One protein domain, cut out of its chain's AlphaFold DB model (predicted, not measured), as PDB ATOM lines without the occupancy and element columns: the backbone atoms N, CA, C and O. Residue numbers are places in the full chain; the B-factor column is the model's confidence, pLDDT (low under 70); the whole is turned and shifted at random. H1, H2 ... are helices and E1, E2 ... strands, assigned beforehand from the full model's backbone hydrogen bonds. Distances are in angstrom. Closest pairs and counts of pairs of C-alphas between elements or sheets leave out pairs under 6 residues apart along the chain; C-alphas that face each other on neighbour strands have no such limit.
ATOM      1  N   ARG A  52     140.694 194.099 139.045       90.88
ATOM      2  CA  ARG A  52     140.757 195.381 139.751       90.88
ATOM      3  C   ARG A  52     141.338 195.169 141.139       90.88
ATOM      4  O   ARG A  52     141.050 194.163 141.781       90.88
ATOM      5  N   TYR A  53     142.132 196.128 141.589       92.75
ATOM      6  CA  TYR A  53     142.805 196.081 142.880       92.75
ATOM      7  C   TYR A  53     142.607 197.392 143.631       92.75
ATOM      8  O   TYR A  53     142.567 198.440 142.973       92.75
ATOM      9  N   PRO A  54     142.616 197.367 144.974       95.00
ATOM     10  CA  PRO A  54     142.795 198.574 145.765       95.00
ATOM     11  C   PRO A  54     144.000 199.357 145.252       95.00
ATOM     12  O   PRO A  54     144.999 198.762 144.837       95.00
ATOM     13  N   TYR A  55     143.913 200.678 145.243       95.25
ATOM     14  CA  TYR A  55     144.965 201.524 144.696       95.25
ATOM     15  C   TYR A  55     145.163 202.769 145.542       95.25
ATOM     16  O   TYR A  55     144.299 203.165 146.323       95.25
ATOM     17  N   GLU A  56     146.296 203.418 145.323       95.44
ATOM     18  CA  GLU A  56     146.542 204.754 145.826       95.44
ATOM     19  C   GLU A  56     147.351 205.563 144.824       95.44
ATOM     20  O   GLU A  56     148.276 205.046 144.200       95.44
ATOM     21  N   VAL A  57     147.016 206.844 144.694       95.81
ATOM     22  CA  VAL A  57     147.834 207.826 143.983       95.81
ATOM     23  C   VAL A  57     148.715 208.525 145.010       95.81
ATOM     24  O   VAL A  57     148.221 209.249 145.870       95.81
ATOM     25  N   LEU A  58     150.021 208.282 144.932       97.06
ATOM     26  CA  LEU A  58     151.020 208.829 145.849       97.06
ATOM     27  C   LEU A  58     151.428 210.257 145.478       97.06
ATOM     28  O   LEU A  58     151.770 211.040 146.367       97.06
ATOM     29  N   ASP A  59     151.431 210.570 144.180       98.00
ATOM     30  CA  ASP A  59     151.760 211.881 143.614       98.00
ATOM     31  C   ASP A  59     151.194 212.002 142.186       98.00
ATOM     32  O   ASP A  59     151.054 211.002 141.475       98.00
ATOM     33  N   SER A  60     150.907 213.227 141.751       97.62
ATOM     34  CA  SER A  60     150.463 213.531 140.391       97.62
ATOM     35  C   SER A  60     150.846 214.948 139.962       97.62
ATOM     36  O   SER A  60     150.919 215.854 140.793       97.62
ATOM     37  N   ALA A  61     151.060 215.164 138.665       97.88
ATOM     38  CA  ALA A  61     151.247 216.497 138.092       97.88
ATOM     39  C   ALA A  61     150.796 216.548 136.628       97.88
ATOM     40  O   ALA A  61     151.153 215.671 135.842       97.88
ATOM     41  N   ASP A  62     150.066 217.595 136.245       97.69
ATOM     42  CA  ASP A  62     149.661 217.808 134.854       97.69
ATOM     43  C   ASP A  62     150.868 218.094 133.953       97.69
ATOM     44  O   ASP A  62     151.827 218.759 134.353       97.69
ATOM     45  N   ILE A  63     150.783 217.657 132.693       97.69
ATOM     46  CA  ILE A  63     151.776 217.937 131.649       97.69
ATOM     47  C   ILE A  63     151.085 218.598 130.442       97.69
ATOM     48  O   ILE A  63     150.896 217.972 129.393       97.69
ATOM     49  N   PRO A  64     150.706 219.889 130.537       96.31
ATOM     50  CA  PRO A  64     149.899 220.562 129.513       96.31
ATOM     51  C   PRO A  64     150.561 220.630 128.134       96.31
ATOM     52  O   PRO A  64     149.874 220.661 127.115       96.31
ATOM     53  N   VAL A  65     151.897 220.620 128.074       95.50
ATOM     54  CA  VAL A  65     152.641 220.659 126.802       95.50
ATOM     55  C   VAL A  65     152.383 219.424 125.927       95.50
ATOM     56  O   VAL A  65     152.552 219.489 124.708       95.50
ATOM     57  N   LEU A  66     151.919 218.322 126.528       95.75
ATOM     58  CA  LEU A  66     151.585 217.071 125.849       95.75
ATOM     59  C   LEU A  66     150.094 216.942 125.497       95.75
ATOM     60  O   LEU A  66     149.667 215.863 125.091       95.75
ATOM     61  N   VAL A  67     149.294 218.008 125.630       95.19
ATOM     62  CA  VAL A  67     147.860 217.969 125.304       95.19
ATOM     63  C   VAL A  67     147.620 217.484 123.869       95.19
ATOM     64  O   VAL A  67     148.214 217.984 122.911       95.19
ATOM     65  N   GLN A  68     146.732 216.500 123.718       90.50
ATOM     66  CA  GLN A  68     146.319 215.949 122.426       90.50
ATOM     67  C   GLN A  68     144.813 215.690 122.443       90.50
ATOM     68  O   GLN A  68     144.305 215.016 123.335       90.50
ATOM     69  N   GLY A  69     144.083 216.221 121.457       88.38
ATOM     70  CA  GLY A  69     142.627 216.045 121.380       88.38
ATOM     71  C   GLY A  69     141.870 216.547 122.619       88.38
ATOM     72  O   GLY A  69     140.866 215.954 122.989       88.38
ATOM     73  N   GLY A  70     142.379 217.592 123.285       90.81
ATOM     74  CA  GLY A  70     141.776 218.173 124.493       90.81
ATOM     75  C   GLY A  70     142.067 217.426 125.800       90.81
ATOM     76  O   GLY A  70     141.678 217.910 126.858       90.81
ATOM     77  N   VAL A  71     142.773 216.293 125.758       93.12
ATOM     78  CA  VAL A  71     143.167 215.540 126.958       93.12
ATOM     79  C   VAL A  71     144.546 215.998 127.414       93.12
ATOM     80  O   VAL A  71     145.503 215.921 126.642       93.12
ATOM     81  N   VAL A  72     144.644 216.468 128.660       96.06
ATOM     82  CA  VAL A  72     145.909 216.828 129.315       96.06
ATOM     83  C   VAL A  72     146.476 215.581 130.001       96.06
ATOM     84  O   VAL A  72     145.839 215.069 130.919       96.06
ATOM     85  N   PRO A  73     147.640 215.057 129.574       96.88
ATOM     86  CA  PRO A  73     148.280 213.942 130.264       96.88
ATOM     87  C   PRO A  73     148.782 214.354 131.650       96.88
ATOM     88  O   PRO A  73     149.138 215.512 131.869       96.88
ATOM     89  N   GLN A  74     148.880 213.385 132.554       97.62
ATOM     90  CA  GLN A  74     149.399 213.572 133.904       97.62
ATOM     91  C   GLN A  74     150.579 212.637 134.141       97.62
ATOM     92  O   GLN A  74     150.545 211.468 133.762       97.62
ATOM     93  N   PHE A  75     151.616 213.133 134.804       98.31
ATOM     94  CA  PHE A  75     152.514 212.276 135.558       98.31
ATOM     95  C   PHE A  75     151.762 211.746 136.779       98.31
ATOM     96  O   PHE A  75     151.091 212.520 137.463       98.31
ATOM     97  N   VAL A  76     151.895 210.456 137.069       98.12
ATOM     98  CA  VAL A  76     151.303 209.801 138.239       98.12
ATOM     99  C   VAL A  76     152.337 208.862 138.848       98.12
ATOM    100  O   VAL A  76     153.013 208.147 138.113       98.12
ATOM    101  N   PHE A  77     152.440 208.836 140.177       98.19
ATOM    102  CA  PHE A  77     153.047 207.742 140.935       98.19
ATOM    103  C   PHE A  77     151.947 207.058 141.740       98.19
ATOM    104  O   PHE A  77     151.279 207.703 142.544       98.19
ATOM    105  N   GLU A  78     151.723 205.770 141.505       96.62
ATOM    106  CA  GLU A  78     150.570 205.051 142.053       96.62
ATOM    107  C   GLU A  78     150.898 203.608 142.435       96.62
ATOM    108  O   GLU A  78     151.891 203.039 141.976       96.62
ATOM    109  N   THR A  79     150.039 203.019 143.269       95.81
ATOM    110  CA  THR A  79     150.137 201.641 143.765       95.81
ATOM    111  C   THR A  79     148.951 200.780 143.327       95.81
ATOM    112  O   THR A  79     147.896 201.298 142.951       95.81
ATOM    113  N   ARG A  80     149.104 199.453 143.383       94.31
ATOM    114  CA  ARG A  80     148.030 198.458 143.233       94.31
ATOM    115  C   ARG A  80     148.142 197.374 144.287       94.31
ATOM    116  O   ARG A  80     149.250 196.970 144.629       94.31
ATOM    117  N   ALA A  81     146.983 196.867 144.699       91.19
ATOM    118  CA  ALA A  81     146.761 195.941 145.803       91.19
ATOM    119  C   ALA A  81     147.336 196.433 147.139       91.19
ATOM    120  O   ALA A  81     147.826 197.550 147.255       91.19
ATOM    121  N   ASN A  82     147.210 195.611 148.178       86.75
ATOM    122  CA  ASN A  82     147.531 195.978 149.558       86.75
ATOM    123  C   ASN A  82     148.289 194.880 150.325       86.75
ATOM    124  O   ASN A  82     148.366 194.935 151.552       86.75
ATOM    125  N   ALA A  83     148.841 193.876 149.634       84.19
ATOM    126  CA  ALA A  83     149.678 192.884 150.304       84.19
ATOM    127  C   ALA A  83     151.002 193.515 150.779       84.19
ATOM    128  O   ALA A  83     151.452 194.535 150.260       84.19
ATOM    129  N   ALA A  84     151.645 192.898 151.772       83.00
ATOM    130  CA  ALA A  84     152.887 193.428 152.338       83.00
ATOM    131  C   ALA A  84     154.125 193.177 151.451       83.00
ATOM    132  O   ALA A  84     155.104 193.918 151.535       83.00
ATOM    133  N   ALA A  85     154.081 192.153 150.593       83.25
ATOM    134  CA  ALA A  85     155.169 191.755 149.704       83.25
ATOM    135  C   ALA A  85     154.647 191.553 148.270       83.25
ATOM    136  O   ALA A  85     153.496 191.135 148.114       83.25
ATOM    137  N   PRO A  86     155.457 191.830 147.230       83.44
ATOM    138  CA  PRO A  86     155.055 191.651 145.835       83.44
ATOM    139  C   PRO A  86     154.830 190.166 145.503       83.44
ATOM    140  O   PRO A  86     155.662 189.319 145.824       83.44
ATOM    141  N   GLY A  87     153.713 189.852 144.841       75.19
ATOM    142  CA  GLY A  87     153.369 188.500 144.389       75.19
ATOM    143  C   GLY A  87     154.007 188.096 143.053       75.19
ATOM    144  O   GLY A  87     154.768 188.848 142.438       75.19
ATOM    145  N   MET A  88     153.670 186.896 142.566       66.62
ATOM    146  CA  MET A  88     154.052 186.437 141.223       66.62
ATOM    147  C   MET A  88     153.427 187.382 140.182       66.62
ATOM    148  O   MET A  88     152.256 187.724 140.297       66.62
ATOM    149  N   TYR A  89     154.215 187.868 139.217       64.88
ATOM    150  CA  TYR A  89     153.818 188.942 138.280       64.88
ATOM    151  C   TYR A  89     153.601 190.336 138.931       64.88
ATOM    152  O   TYR A  89     153.060 191.246 138.309       64.88
ATOM    153  N   ARG A  90     154.113 190.496 140.165       68.12
ATOM    154  CA  ARG A  90     154.334 191.699 141.000       68.12
ATOM    155  C   ARG A  90     153.147 192.639 141.191       68.12
ATOM    156  O   ARG A  90     153.274 193.841 141.020       68.12
ATOM    157  N   THR A  91     152.037 192.074 141.663       78.88
ATOM    158  CA  THR A  91     151.030 192.794 142.460       78.88
ATOM    159  C   THR A  91     151.152 192.322 143.921       78.88
ATOM    160  O   THR A  91     151.213 191.111 144.133       78.88
ATOM    161  N   PRO A  92     151.237 193.198 144.940       86.50
ATOM    162  CA  PRO A  92     151.181 194.648 144.884       86.50
ATOM    163  C   PRO A  92     152.296 195.260 144.040       86.50
ATOM    164  O   PRO A  92     153.429 194.786 144.051       86.50
ATOM    165  N   ALA A  93     151.919 196.293 143.295       93.25
ATOM    166  CA  ALA A  93     152.778 197.032 142.379       93.25
ATOM    167  C   ALA A  93     152.824 198.493 142.806       93.25
ATOM    168  O   ALA A  93     151.849 199.014 143.344       93.25
ATOM    169  N   ALA A  94     153.921 199.166 142.493       95.81
ATOM    170  CA  ALA A  94     153.977 200.614 142.444       95.81
ATOM    171  C   ALA A  94     154.734 201.045 141.184       95.81
ATOM    172  O   ALA A  94     155.627 200.333 140.722       95.81
ATOM    173  N   GLY A  95     154.376 202.184 140.601       96.44
ATOM    174  CA  GLY A  95     155.010 202.661 139.373       96.44
ATOM    175  C   GLY A  95     154.704 204.118 139.075       96.44
ATOM    176  O   GLY A  95     153.633 204.623 139.426       96.44
ATOM    177  N   TYR A  96     155.656 204.795 138.441       98.31
ATOM    178  CA  TYR A  96     155.554 206.200 138.069       98.31
ATOM    179  C   TYR A  96     155.709 206.395 136.564       98.31
ATOM    180  O   TYR A  96     156.562 205.776 135.928       98.31
ATOM    181  N   GLY A  97     154.921 207.303 135.995       98.31
ATOM    182  CA  GLY A  97     154.954 207.569 134.563       98.31
ATOM    183  C   GLY A  97     153.825 208.470 134.088       98.31
ATOM    184  O   GLY A  97     153.038 208.978 134.884       98.31
ATOM    185  N   ILE A  98     153.765 208.691 132.777       98.12
ATOM    186  CA  ILE A  98     152.753 209.550 132.152       98.12
ATOM    187  C   ILE A  98     151.529 208.726 131.751       98.12
ATOM    188  O   ILE A  98     151.656 207.723 131.052       98.12
ATOM    189  N   THR A  99     150.336 209.190 132.116       95.62
ATOM    190  CA  THR A  99     149.061 208.622 131.674       95.62
ATOM    191  C   THR A  99     148.145 209.685 131.063       95.62
ATOM    192  O   THR A  99     148.127 210.838 131.489       95.62
ATOM    193  N   SER A 100     147.383 209.306 130.035       93.06
ATOM    194  CA  SER A 100     146.222 210.066 129.534       93.06
ATOM    195  C   SER A 100     144.892 209.384 129.870       93.06
ATOM    196  O   SER A 100     143.843 209.831 129.409       93.06
ATOM    197  N   GLY A 101     144.932 208.271 130.610       84.88
ATOM    198  CA  GLY A 101     143.727 207.588 131.064       84.88
ATOM    199  C   GLY A 101     142.957 208.438 132.079       84.88
ATOM    200  O   GLY A 101     143.561 209.266 132.763       84.88
ATOM    201  N   PRO A 102     141.633 208.250 132.197       81.75
ATOM    202  CA  PRO A 102     140.882 208.901 133.260       81.75
ATOM    203  C   PRO A 102     141.446 208.473 134.626       81.75
ATOM    204  O   PRO A 102     141.808 207.299 134.780       81.75
ATOM    205  N   PRO A 103     141.489 209.372 135.627       82.19
ATOM    206  CA  PRO A 103     141.801 208.983 136.993       82.19
ATOM    207  C   PRO A 103     140.899 207.821 137.430       82.19
ATOM    208  O   PRO A 103     139.712 207.806 137.070       82.19
ATOM    209  N   PRO A 104     141.411 206.841 138.192       84.56
ATOM    210  CA  PRO A 104     140.559 205.768 138.668       84.56
ATOM    211  C   PRO A 104     139.440 206.328 139.556       84.56
ATOM    212  O   PRO A 104     139.617 207.326 140.256       84.56
ATOM    213  N   SER A 105     138.274 205.686 139.505       84.12
ATOM    214  CA  SER A 105     137.112 206.028 140.324       84.12
ATOM    215  C   SER A 105     136.646 204.811 141.116       84.12
ATOM    216  O   SER A 105     136.701 203.678 140.627       84.12
ATOM    217  N   GLY A 106     136.172 205.059 142.338       90.25
ATOM    218  CA  GLY A 106     135.783 204.010 143.279       90.25
ATOM    219  C   GLY A 106     136.964 203.461 144.091       90.25
ATOM    220  O   GLY A 106     138.023 204.081 144.119       90.25
ATOM    221  N   PRO A 107     136.778 202.326 144.788       91.94
ATOM    222  CA  PRO A 107     137.789 201.772 145.692       91.94
ATOM    223  C   PRO A 107     138.920 201.021 144.974       91.94
ATOM    224  O   PRO A 107     140.004 200.875 145.534       91.94
ATOM    225  N   ASP A 108     138.687 200.574 143.737       94.12
ATOM    226  CA  ASP A 108     139.612 199.715 142.998       94.12
ATOM    227  C   ASP A 108     139.949 200.291 141.621       94.12
ATOM    228  O   ASP A 108     139.109 200.935 140.988       94.12
ATOM    229  N   ALA A 109     141.131 199.971 141.100       92.81
ATOM    230  CA  ALA A 109     141.608 200.358 139.777       92.81
ATOM    231  C   ALA A 109     142.136 199.152 138.984       92.81
ATOM    232  O   ALA A 109     142.572 198.149 139.548       92.81
ATOM    233  N   CYS A 110     142.126 199.275 137.658       90.25
ATOM    234  CA  CYS A 110     142.783 198.346 136.731       90.25
ATOM    235  C   CYS A 110     144.296 198.283 136.987       90.25
ATOM    236  O   CYS A 110     144.809 199.221 137.595       90.25
ATOM    237  N   PRO A 111     145.042 197.277 136.491       89.94
ATOM    238  CA  PRO A 111     146.506 197.276 136.562       89.94
ATOM    239  C   PRO A 111     147.132 198.603 136.096       89.94
ATOM    240  O   PRO A 111     146.516 199.365 135.349       89.94
ATOM    241  N   ILE A 112     148.347 198.908 136.563       90.88
ATOM    242  CA  ILE A 112     149.019 200.174 136.229       90.88
ATOM    243  C   ILE A 112     149.300 200.219 134.722       90.88
ATOM    244  O   ILE A 112     150.097 199.440 134.202       90.88
ATOM    245  N   PHE A 113     148.657 201.165 134.037       88.19
ATOM    246  CA  PHE A 113     148.813 201.415 132.608       88.19
ATOM    247  C   PHE A 113     149.146 202.893 132.387       88.19
ATOM    248  O   PHE A 113     148.264 203.736 132.241       88.19
ATOM    249  N   GLN A 114     150.439 203.207 132.362       93.69
ATOM    250  CA  GLN A 114     150.948 204.568 132.178       93.69
ATOM    251  C   GLN A 114     151.308 204.798 130.709       93.69
ATOM    252  O   GLN A 114     152.476 204.824 130.313       93.69
ATOM    253  N   PHE A 115     150.252 204.900 129.898       94.25
ATOM    254  CA  PHE A 115     150.322 205.258 128.487       94.25
ATOM    255  C   PHE A 115     149.738 206.643 128.262       94.25
ATOM    256  O   PHE A 115     148.689 206.994 128.807       94.25
ATOM    257  N   PHE A 116     150.356 207.392 127.360       94.94
ATOM    258  CA  PHE A 116     149.833 208.666 126.897       94.94
ATOM    259  C   PHE A 116     149.820 208.725 125.379       94.94
ATOM    260  O   PHE A 116     150.558 208.017 124.685       94.94
ATOM    261  N   ARG A 117     148.939 209.576 124.853       92.62
ATOM    262  CA  ARG A 117     148.809 209.752 123.411       92.62
ATOM    263  C   ARG A 117     150.080 210.388 122.852       92.62
ATOM    264  O   ARG A 117     150.474 211.471 123.271       92.62
ATOM    265  N   TRP A 118     150.681 209.728 121.868       91.12
ATOM    266  CA  TRP A 118     151.854 210.231 121.163       91.12
ATOM    267  C   TRP A 118     151.818 209.757 119.705       91.12
ATOM    268  O   TRP A 118     151.930 208.550 119.473       91.12
ATOM    269  N   PRO A 119     151.669 210.663 118.719       86.25
ATOM    270  CA  PRO A 119     151.573 210.273 117.317       86.25
ATOM    271  C   PRO A 119     152.726 209.357 116.858       86.25
ATOM    272  O   PRO A 119     153.880 209.603 117.225       86.25
ATOM    273  N   PRO A 120     152.440 208.315 116.053       85.12
ATOM    274  CA  PRO A 120     151.131 207.987 115.469       85.12
ATOM    275  C   PRO A 120     150.151 207.279 116.425       85.12
ATOM    276  O   PRO A 120     148.950 207.328 116.188       85.12
ATOM    277  N   ASN A 121     150.643 206.675 117.511       87.50
ATOM    278  CA  ASN A 121     149.868 205.808 118.401       87.50
ATOM    279  C   ASN A 121     149.930 206.319 119.853       87.50
ATOM    280  O   ASN A 121     149.298 207.317 120.218       87.50
ATOM    281  N   ALA A 122     150.720 205.640 120.682       92.38
ATOM    282  CA  ALA A 122     150.955 205.982 122.072       92.38
ATOM    283  C   ALA A 122     152.435 205.856 122.433       92.38
ATOM    284  O   ALA A 122     153.245 205.266 121.703       92.38
ATOM    285  N   ALA A 123     152.765 206.391 123.600       94.38
ATOM    286  CA  ALA A 123     154.054 206.222 124.235       94.38
ATOM    287  C   ALA A 123     153.890 205.872 125.718       94.38
ATOM    288  O   ALA A 123     152.844 206.102 126.326       94.38
ATOM    289  N   MET A 124     154.953 205.312 126.283       95.44
ATOM    290  CA  MET A 124     155.166 205.168 127.717       95.44
ATOM    291  C   MET A 124     156.410 205.954 128.087       95.44
ATOM    292  O   MET A 124     157.400 205.900 127.360       95.44
ATOM    293  N   PHE A 125     156.375 206.642 129.224       97.69
ATOM    294  CA  PHE A 125     157.577 207.181 129.843       97.69
ATOM    295  C   PHE A 125     157.455 207.058 131.357       97.69
ATOM    296  O   PHE A 125     156.612 207.722 131.958       97.69
ATOM    297  N   GLY A 126     158.247 206.165 131.948       97.88
ATOM    298  CA  GLY A 126     158.116 205.794 133.355       97.88
ATOM    299  C   GLY A 126     158.891 204.531 133.723       97.88
ATOM    300  O   GLY A 126     159.694 204.041 132.926       97.88
ATOM    301  N   ALA A 127     158.646 204.015 134.926       96.75
ATOM    302  CA  ALA A 127     159.133 202.721 135.399       96.75
ATOM    303  C   ALA A 127     158.279 202.183 136.561       96.75
ATOM    304  O   ALA A 127     157.576 202.930 137.247       96.75
ATOM    305  N   SER A 128     158.386 200.877 136.806       95.00
ATOM    306  CA  SER A 128     157.934 200.273 138.060       95.00
ATOM    307  C   SER A 128     158.897 200.635 139.188       95.00
ATOM    308  O   SER A 128     160.109 200.665 138.983       95.00
ATOM    309  N   TYR A 129     158.361 200.861 140.380       95.31
ATOM    310  CA  TYR A 129     159.155 200.994 141.592       95.31
ATOM    311  C   TYR A 129     159.694 199.625 142.032       95.31
ATOM    312  O   TYR A 129     158.943 198.650 142.147       95.31
ATOM    313  N   ASP A 130     160.984 199.575 142.332       92.31
ATOM    314  CA  ASP A 130     161.705 198.409 142.823       92.31
ATOM    315  C   ASP A 130     162.688 198.852 143.914       92.31
ATOM    316  O   ASP A 130     163.596 199.637 143.656       92.31
ATOM    317  N   ALA A 131     162.529 198.340 145.136       90.31
ATOM    318  CA  ALA A 131     163.363 198.723 146.276       90.31
ATOM    319  C   ALA A 131     164.850 198.330 146.124       90.31
ATOM    320  O   ALA A 131     165.697 198.881 146.824       90.31
ATOM    321  N   GLU A 132     165.192 197.410 145.216       88.62
ATOM    322  CA  GLU A 132     166.587 197.064 144.903       88.62
ATOM    323  C   GLU A 132     167.224 198.091 143.944       88.62
ATOM    324  O   GLU A 132     168.439 198.352 143.959       88.62
ATOM    325  N   ILE A 133     166.400 198.722 143.106       91.69
ATOM    326  CA  ILE A 133     166.825 199.702 142.105       91.69
ATOM    327  C   ILE A 133     166.757 201.115 142.693       91.69
ATOM    328  O   ILE A 133     167.767 201.822 142.716       91.69
ATOM    329  N   ASN A 134     165.594 201.494 143.204       93.25
ATOM    330  CA  ASN A 134     165.272 202.808 143.733       93.25
ATOM    331  C   ASN A 134     165.866 202.993 145.135       93.25
ATOM    332  O   ASN A 134     165.636 202.190 146.038       93.25
ATOM    333  N   ALA A 135     166.641 204.060 145.327       87.25
ATOM    334  CA  ALA A 135     167.332 204.317 146.588       87.25
ATOM    335  C   ALA A 135     166.367 204.854 147.662       87.25
ATOM    336  O   ALA A 135     166.314 206.055 147.932       87.25
ATOM    337  N   THR A 136     165.603 203.960 148.289       90.00
ATOM    338  CA  THR A 136     164.672 204.308 149.370       90.00
ATOM    339  C   THR A 136     165.389 204.319 150.725       90.00
ATOM    340  O   THR A 136     165.898 203.281 151.154       90.00
ATOM    341  N   PRO A 137     165.450 205.465 151.429       83.94
ATOM    342  CA  PRO A 137     166.126 205.556 152.715       83.94
ATOM    343  C   PRO A 137     165.325 204.886 153.841       83.94
ATOM    344  O   PRO A 137     164.092 204.906 153.865       83.94
ATOM    345  N   GLY A 138     166.047 204.376 154.838       84.12
ATOM    346  CA  GLY A 138     165.481 203.797 156.057       84.12
ATOM    347  C   GLY A 138     165.515 202.269 156.085       84.12
ATOM    348  O   GLY A 138     166.336 201.639 155.424       84.12
ATOM    349  N   ASP A 139     164.646 201.691 156.913       87.25
ATOM    350  CA  ASP A 139     164.553 200.247 157.123       87.25
ATOM    351  C   ASP A 139     164.026 199.528 155.871       87.25
ATOM    352  O   ASP A 139     162.877 199.714 155.469       87.25
ATOM    353  N   GLN A 140     164.875 198.693 155.269       85.19
ATOM    354  CA  GLN A 140     164.548 197.910 154.076       85.19
ATOM    355  C   GLN A 140     163.621 196.719 154.363       85.19
ATOM    356  O   GLN A 140     163.128 196.104 153.423       85.19
ATOM    357  N   SER A 141     163.356 196.398 155.634       87.50
ATOM    358  CA  SER A 141     162.397 195.355 156.024       87.50
ATOM    359  C   SER A 141     160.938 195.821 155.992       87.50
ATOM    360  O   SER A 141     160.024 195.014 156.182       87.50
ATOM    361  N   LEU A 142     160.699 197.115 155.741       90.88
ATOM    362  CA  LEU A 142     159.351 197.655 155.612       90.88
ATOM    363  C   LEU A 142     158.582 196.986 154.460       90.88
ATOM    364  O   LEU A 142     159.179 196.621 153.444       90.88
ATOM    365  N   PRO A 143     157.244 196.882 154.574       92.75
ATOM    366  CA  PRO A 143     156.410 196.392 153.486       92.75
ATOM    367  C   PRO A 143     156.670 197.139 152.175       92.75
ATOM    368  O   PRO A 143     156.901 198.350 152.167       92.75
ATOM    369  N   TYR A 144     156.564 196.433 151.051       92.56
ATOM    370  CA  TYR A 144     156.912 196.961 149.728       92.56
ATOM    371  C   TYR A 144     156.226 198.301 149.403       92.56
ATOM    372  O   TYR A 144     156.875 199.238 148.937       92.56
ATOM    373  N   LEU A 145     154.928 198.423 149.699       94.12
ATOM    374  CA  LEU A 145     154.177 199.656 149.447       94.12
ATOM    375  C   LEU A 145     154.558 200.796 150.399       94.12
ATOM    376  O   LEU A 145     154.516 201.953 149.996       94.12
ATOM    377  N   GLU A 146     154.997 200.492 151.622       93.88
ATOM    378  CA  GLU A 146     155.529 201.506 152.540       93.88
ATOM    379  C   GLU A 146     156.867 202.059 152.043       93.88
ATOM    380  O   GLU A 146     157.114 203.263 152.116       93.88
ATOM    381  N   LEU A 147     157.710 201.206 151.455       94.94
ATOM    382  CA  LEU A 147     158.928 201.660 150.788       94.94
ATOM    383  C   LEU A 147     158.600 202.555 149.578       94.94
ATOM    384  O   LEU A 147     159.214 203.608 149.423       94.94
ATOM    385  N   ALA A 148     157.589 202.210 148.772       95.31
ATOM    386  CA  ALA A 148     157.144 203.046 147.653       95.31
ATOM    387  C   ALA A 148     156.642 204.430 148.112       95.31
ATOM    388  O   ALA A 148     156.999 205.445 147.513       95.31
ATOM    389  N   ARG A 149     155.873 204.498 149.210       95.56
ATOM    390  CA  ARG A 149     155.442 205.772 149.820       95.56
ATOM    391  C   ARG A 149     156.626 206.638 150.218       95.56
ATOM    392  O   ARG A 149     156.643 207.822 149.906       95.56
ATOM    393  N   LYS A 150     157.616 206.042 150.887       96.06
ATOM    394  CA  LYS A 150     158.833 206.746 151.307       96.06
ATOM    395  C   LYS A 150     159.667 207.213 150.122       96.06
ATOM    396  O   LYS A 150     160.270 208.280 150.188       96.06
ATOM    397  N   TYR A 151     159.693 206.438 149.041       97.12
ATOM    398  CA  TYR A 151     160.464 206.777 147.852       97.12
ATOM    399  C   TYR A 151     160.060 208.120 147.232       97.12
ATOM    400  O   TYR A 151     160.930 208.860 146.771       97.12
ATOM    401  N   ARG A 152     158.766 208.473 147.290       96.44
ATOM    402  CA  ARG A 152     158.232 209.771 146.832       96.44
ATOM    403  C   ARG A 152     158.976 210.966 147.434       96.44
ATOM    404  O   ARG A 152     159.111 211.998 146.789       96.44
ATOM    405  N   ASP A 153     159.470 210.829 148.657       95.69
ATOM    406  CA  ASP A 153     160.064 211.939 149.398       95.69
ATOM    407  C   ASP A 153     161.596 212.025 149.181       95.69
ATOM    408  O   ASP A 153     162.300 212.747 149.890       95.69
ATOM    409  N   THR A 154     162.139 211.295 148.196       96.81
ATOM    410  CA  THR A 154     163.578 211.260 147.884       96.81
ATOM    411  C   THR A 154     163.990 212.260 146.802       96.81
ATOM    412  O   THR A 154     163.220 212.618 145.909       96.81
ATOM    413  N   ALA A 155     165.263 212.672 146.830       96.00
ATOM    414  CA  ALA A 155     165.848 213.492 145.767       96.00
ATOM    415  C   ALA A 155     165.898 212.750 144.417       96.00
ATOM    416  O   ALA A 155     165.643 213.357 143.381       96.00
ATOM    417  N   GLU A 156     166.164 211.436 144.434       96.31
ATOM    418  CA  GLU A 156     166.163 210.604 143.223       96.31
ATOM    419  C   GLU A 156     164.787 210.630 142.546       96.31
ATOM    420  O   GLU A 156     164.692 210.872 141.344       96.31
ATOM    421  N   TYR A 157     163.713 210.474 143.324       98.00
ATOM    422  CA  TYR A 157     162.352 210.594 142.813       98.00
ATOM    423  C   TYR A 157     162.047 211.996 142.267       98.00
ATOM    424  O   TYR A 157     161.459 212.127 141.191       98.00
ATOM    425  N   ALA A 158     162.465 213.055 142.965       97.94
ATOM    426  CA  ALA A 158     162.257 214.427 142.503       97.94
ATOM    427  C   ALA A 158     162.932 214.694 141.143       97.94
ATOM    428  O   ALA A 158     162.345 215.353 140.278       97.94
ATOM    429  N   ASP A 159     164.131 214.148 140.924       97.94
ATOM    430  CA  ASP A 159     164.835 214.232 139.643       97.94
ATOM    431  C   ASP A 159     164.119 213.445 138.536       97.94
ATOM    432  O   ASP A 159     163.968 213.956 137.424       97.94
ATOM    433  N   ILE A 160     163.588 212.256 138.845       98.12
ATOM    434  CA  ILE A 160     162.763 211.464 137.916       98.12
ATOM    435  C   ILE A 160     161.510 212.228 137.512       98.12
ATOM    436  O   ILE A 160     161.216 212.340 136.321       98.12
ATOM    437  N   LYS A 161     160.772 212.768 138.488       98.56
ATOM    438  CA  LYS A 161     159.553 213.532 138.225       98.56
ATOM    439  C   LYS A 161     159.865 214.733 137.339       98.56
ATOM    440  O   LYS A 161     159.174 214.933 136.340       98.56
ATOM    441  N   ARG A 162     160.924 215.497 137.638       98.56
ATOM    442  CA  ARG A 162     161.346 216.651 136.820       98.56
ATOM    443  C   ARG A 162     161.695 216.232 135.392       98.56
ATOM    444  O   ARG A 162     161.237 216.862 134.445       98.56
ATOM    445  N   MET A 163     162.451 215.150 135.233       98.44
ATOM    446  CA  MET A 163     162.820 214.617 133.924       98.44
ATOM    447  C   MET A 163     161.588 214.187 133.123       98.44
ATOM    448  O   MET A 163     161.401 214.644 131.997       98.44
ATOM    449  N   ILE A 164     160.721 213.344 133.688       98.50
ATOM    450  CA  ILE A 164     159.546 212.822 132.977       98.50
ATOM    451  C   ILE A 164     158.580 213.958 132.614       98.50
ATOM    452  O   ILE A 164     158.094 214.017 131.485       98.50
ATOM    453  N   THR A 165     158.346 214.899 133.534       98.50
ATOM    454  CA  THR A 165     157.437 216.038 133.299       98.50
ATOM    455  C   THR A 165     157.989 217.080 132.321       98.50
ATOM    456  O   THR A 165     157.216 217.859 131.771       98.50
ATOM    457  N   SER A 166     159.295 217.069 132.032       98.06
ATOM    458  CA  SER A 166     159.915 217.942 131.021       98.06
ATOM    459  C   SER A 166     159.738 217.464 129.570       98.06
ATOM    460  O   SER A 166     160.162 218.164 128.636       98.06
ATOM    461  N   LEU A 167     159.148 216.276 129.363       97.44
ATOM    462  CA  LEU A 167     158.934 215.705 128.036       97.44
ATOM    463  C   LEU A 167     158.118 216.655 127.153       97.44
ATOM    464  O   LEU A 167     157.033 217.108 127.517       97.44
TER     465      LEU A 167
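AT A GLANCE: This is residues 52 to 167 of the 172 residues of an uncharacterized protein of Arthrobacter sp. SLBN-179 (UniProt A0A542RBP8). A strongly twisted sheet of five strands has two helices, H1 and H2, one after the other over one face, making a corner where H1 leads into H2. Behind E3, the long link of residues 100 to 115 loops back to the beginning of E1, where residues 108 to 109 pair with 53 to 54. The printed part has 116 residues, in the order E1 E2 E3 E4 E5 H1 H2; the sheet runs E1 E2 E3 E5 E4, its first three neighbour pairs antiparallel. The class is mixed, helices and strands, with 54 residues in named elements, under half; the whole is compact, with a radius of gyration of the C-alphas of 14.3 A and spans of 44 by 31 by 21 A.

IN THESE COORDINATES: E1, residues 53 to 62, begins at C-alpha 53 (142.805, 196.081, 142.880), is 24.2 A long and bends by 67 degrees at residue 59. E2 is residues 74 to 80, E3 93 to 99 and E4 116 to 118. E5, residues 121 to 128, is 22.0 A long. H1 is residues 144 to 151; H2, residues 155 to 165, is 15.3 A long and ends at C-alpha 165 (157.437, 216.038, 133.299).

HOW THE PARTS SIT: E1, E2 and E3 form a meander, each strand the antiparallel neighbour of the one before, with N 61 and O 75 at 2.9 A and N 76 and O 97 at 2.9 A. E3 and E5 are antiparallel, with N 96 and O 127 at 2.9 A. E5 and E4 meet only at a point, C-alphas 122 and 118 facing each other at 4.4 A. H1 and H2 are on the same face, at heights over the sheet of 9.2 A and 9.5 A, along the strands. The closest C-alphas of H2 and E2 are those of Phe 75 and Thr 165, 6.6 A. H1 and H2 are close but not clearly touching, about perpendicular at 84 degrees. In both, every O i to N i+4 pair is within hydrogen-bond range.

THE WHOLE: The C-alphas farthest apart, Gly 69 and Ser 141, are 44.9 A apart. The printed part has no cut. The links E1 to E2, E2 to E3, E3 to E4 and E5 to H1 are long. Residues 88 to 90 have pLDDT under 70.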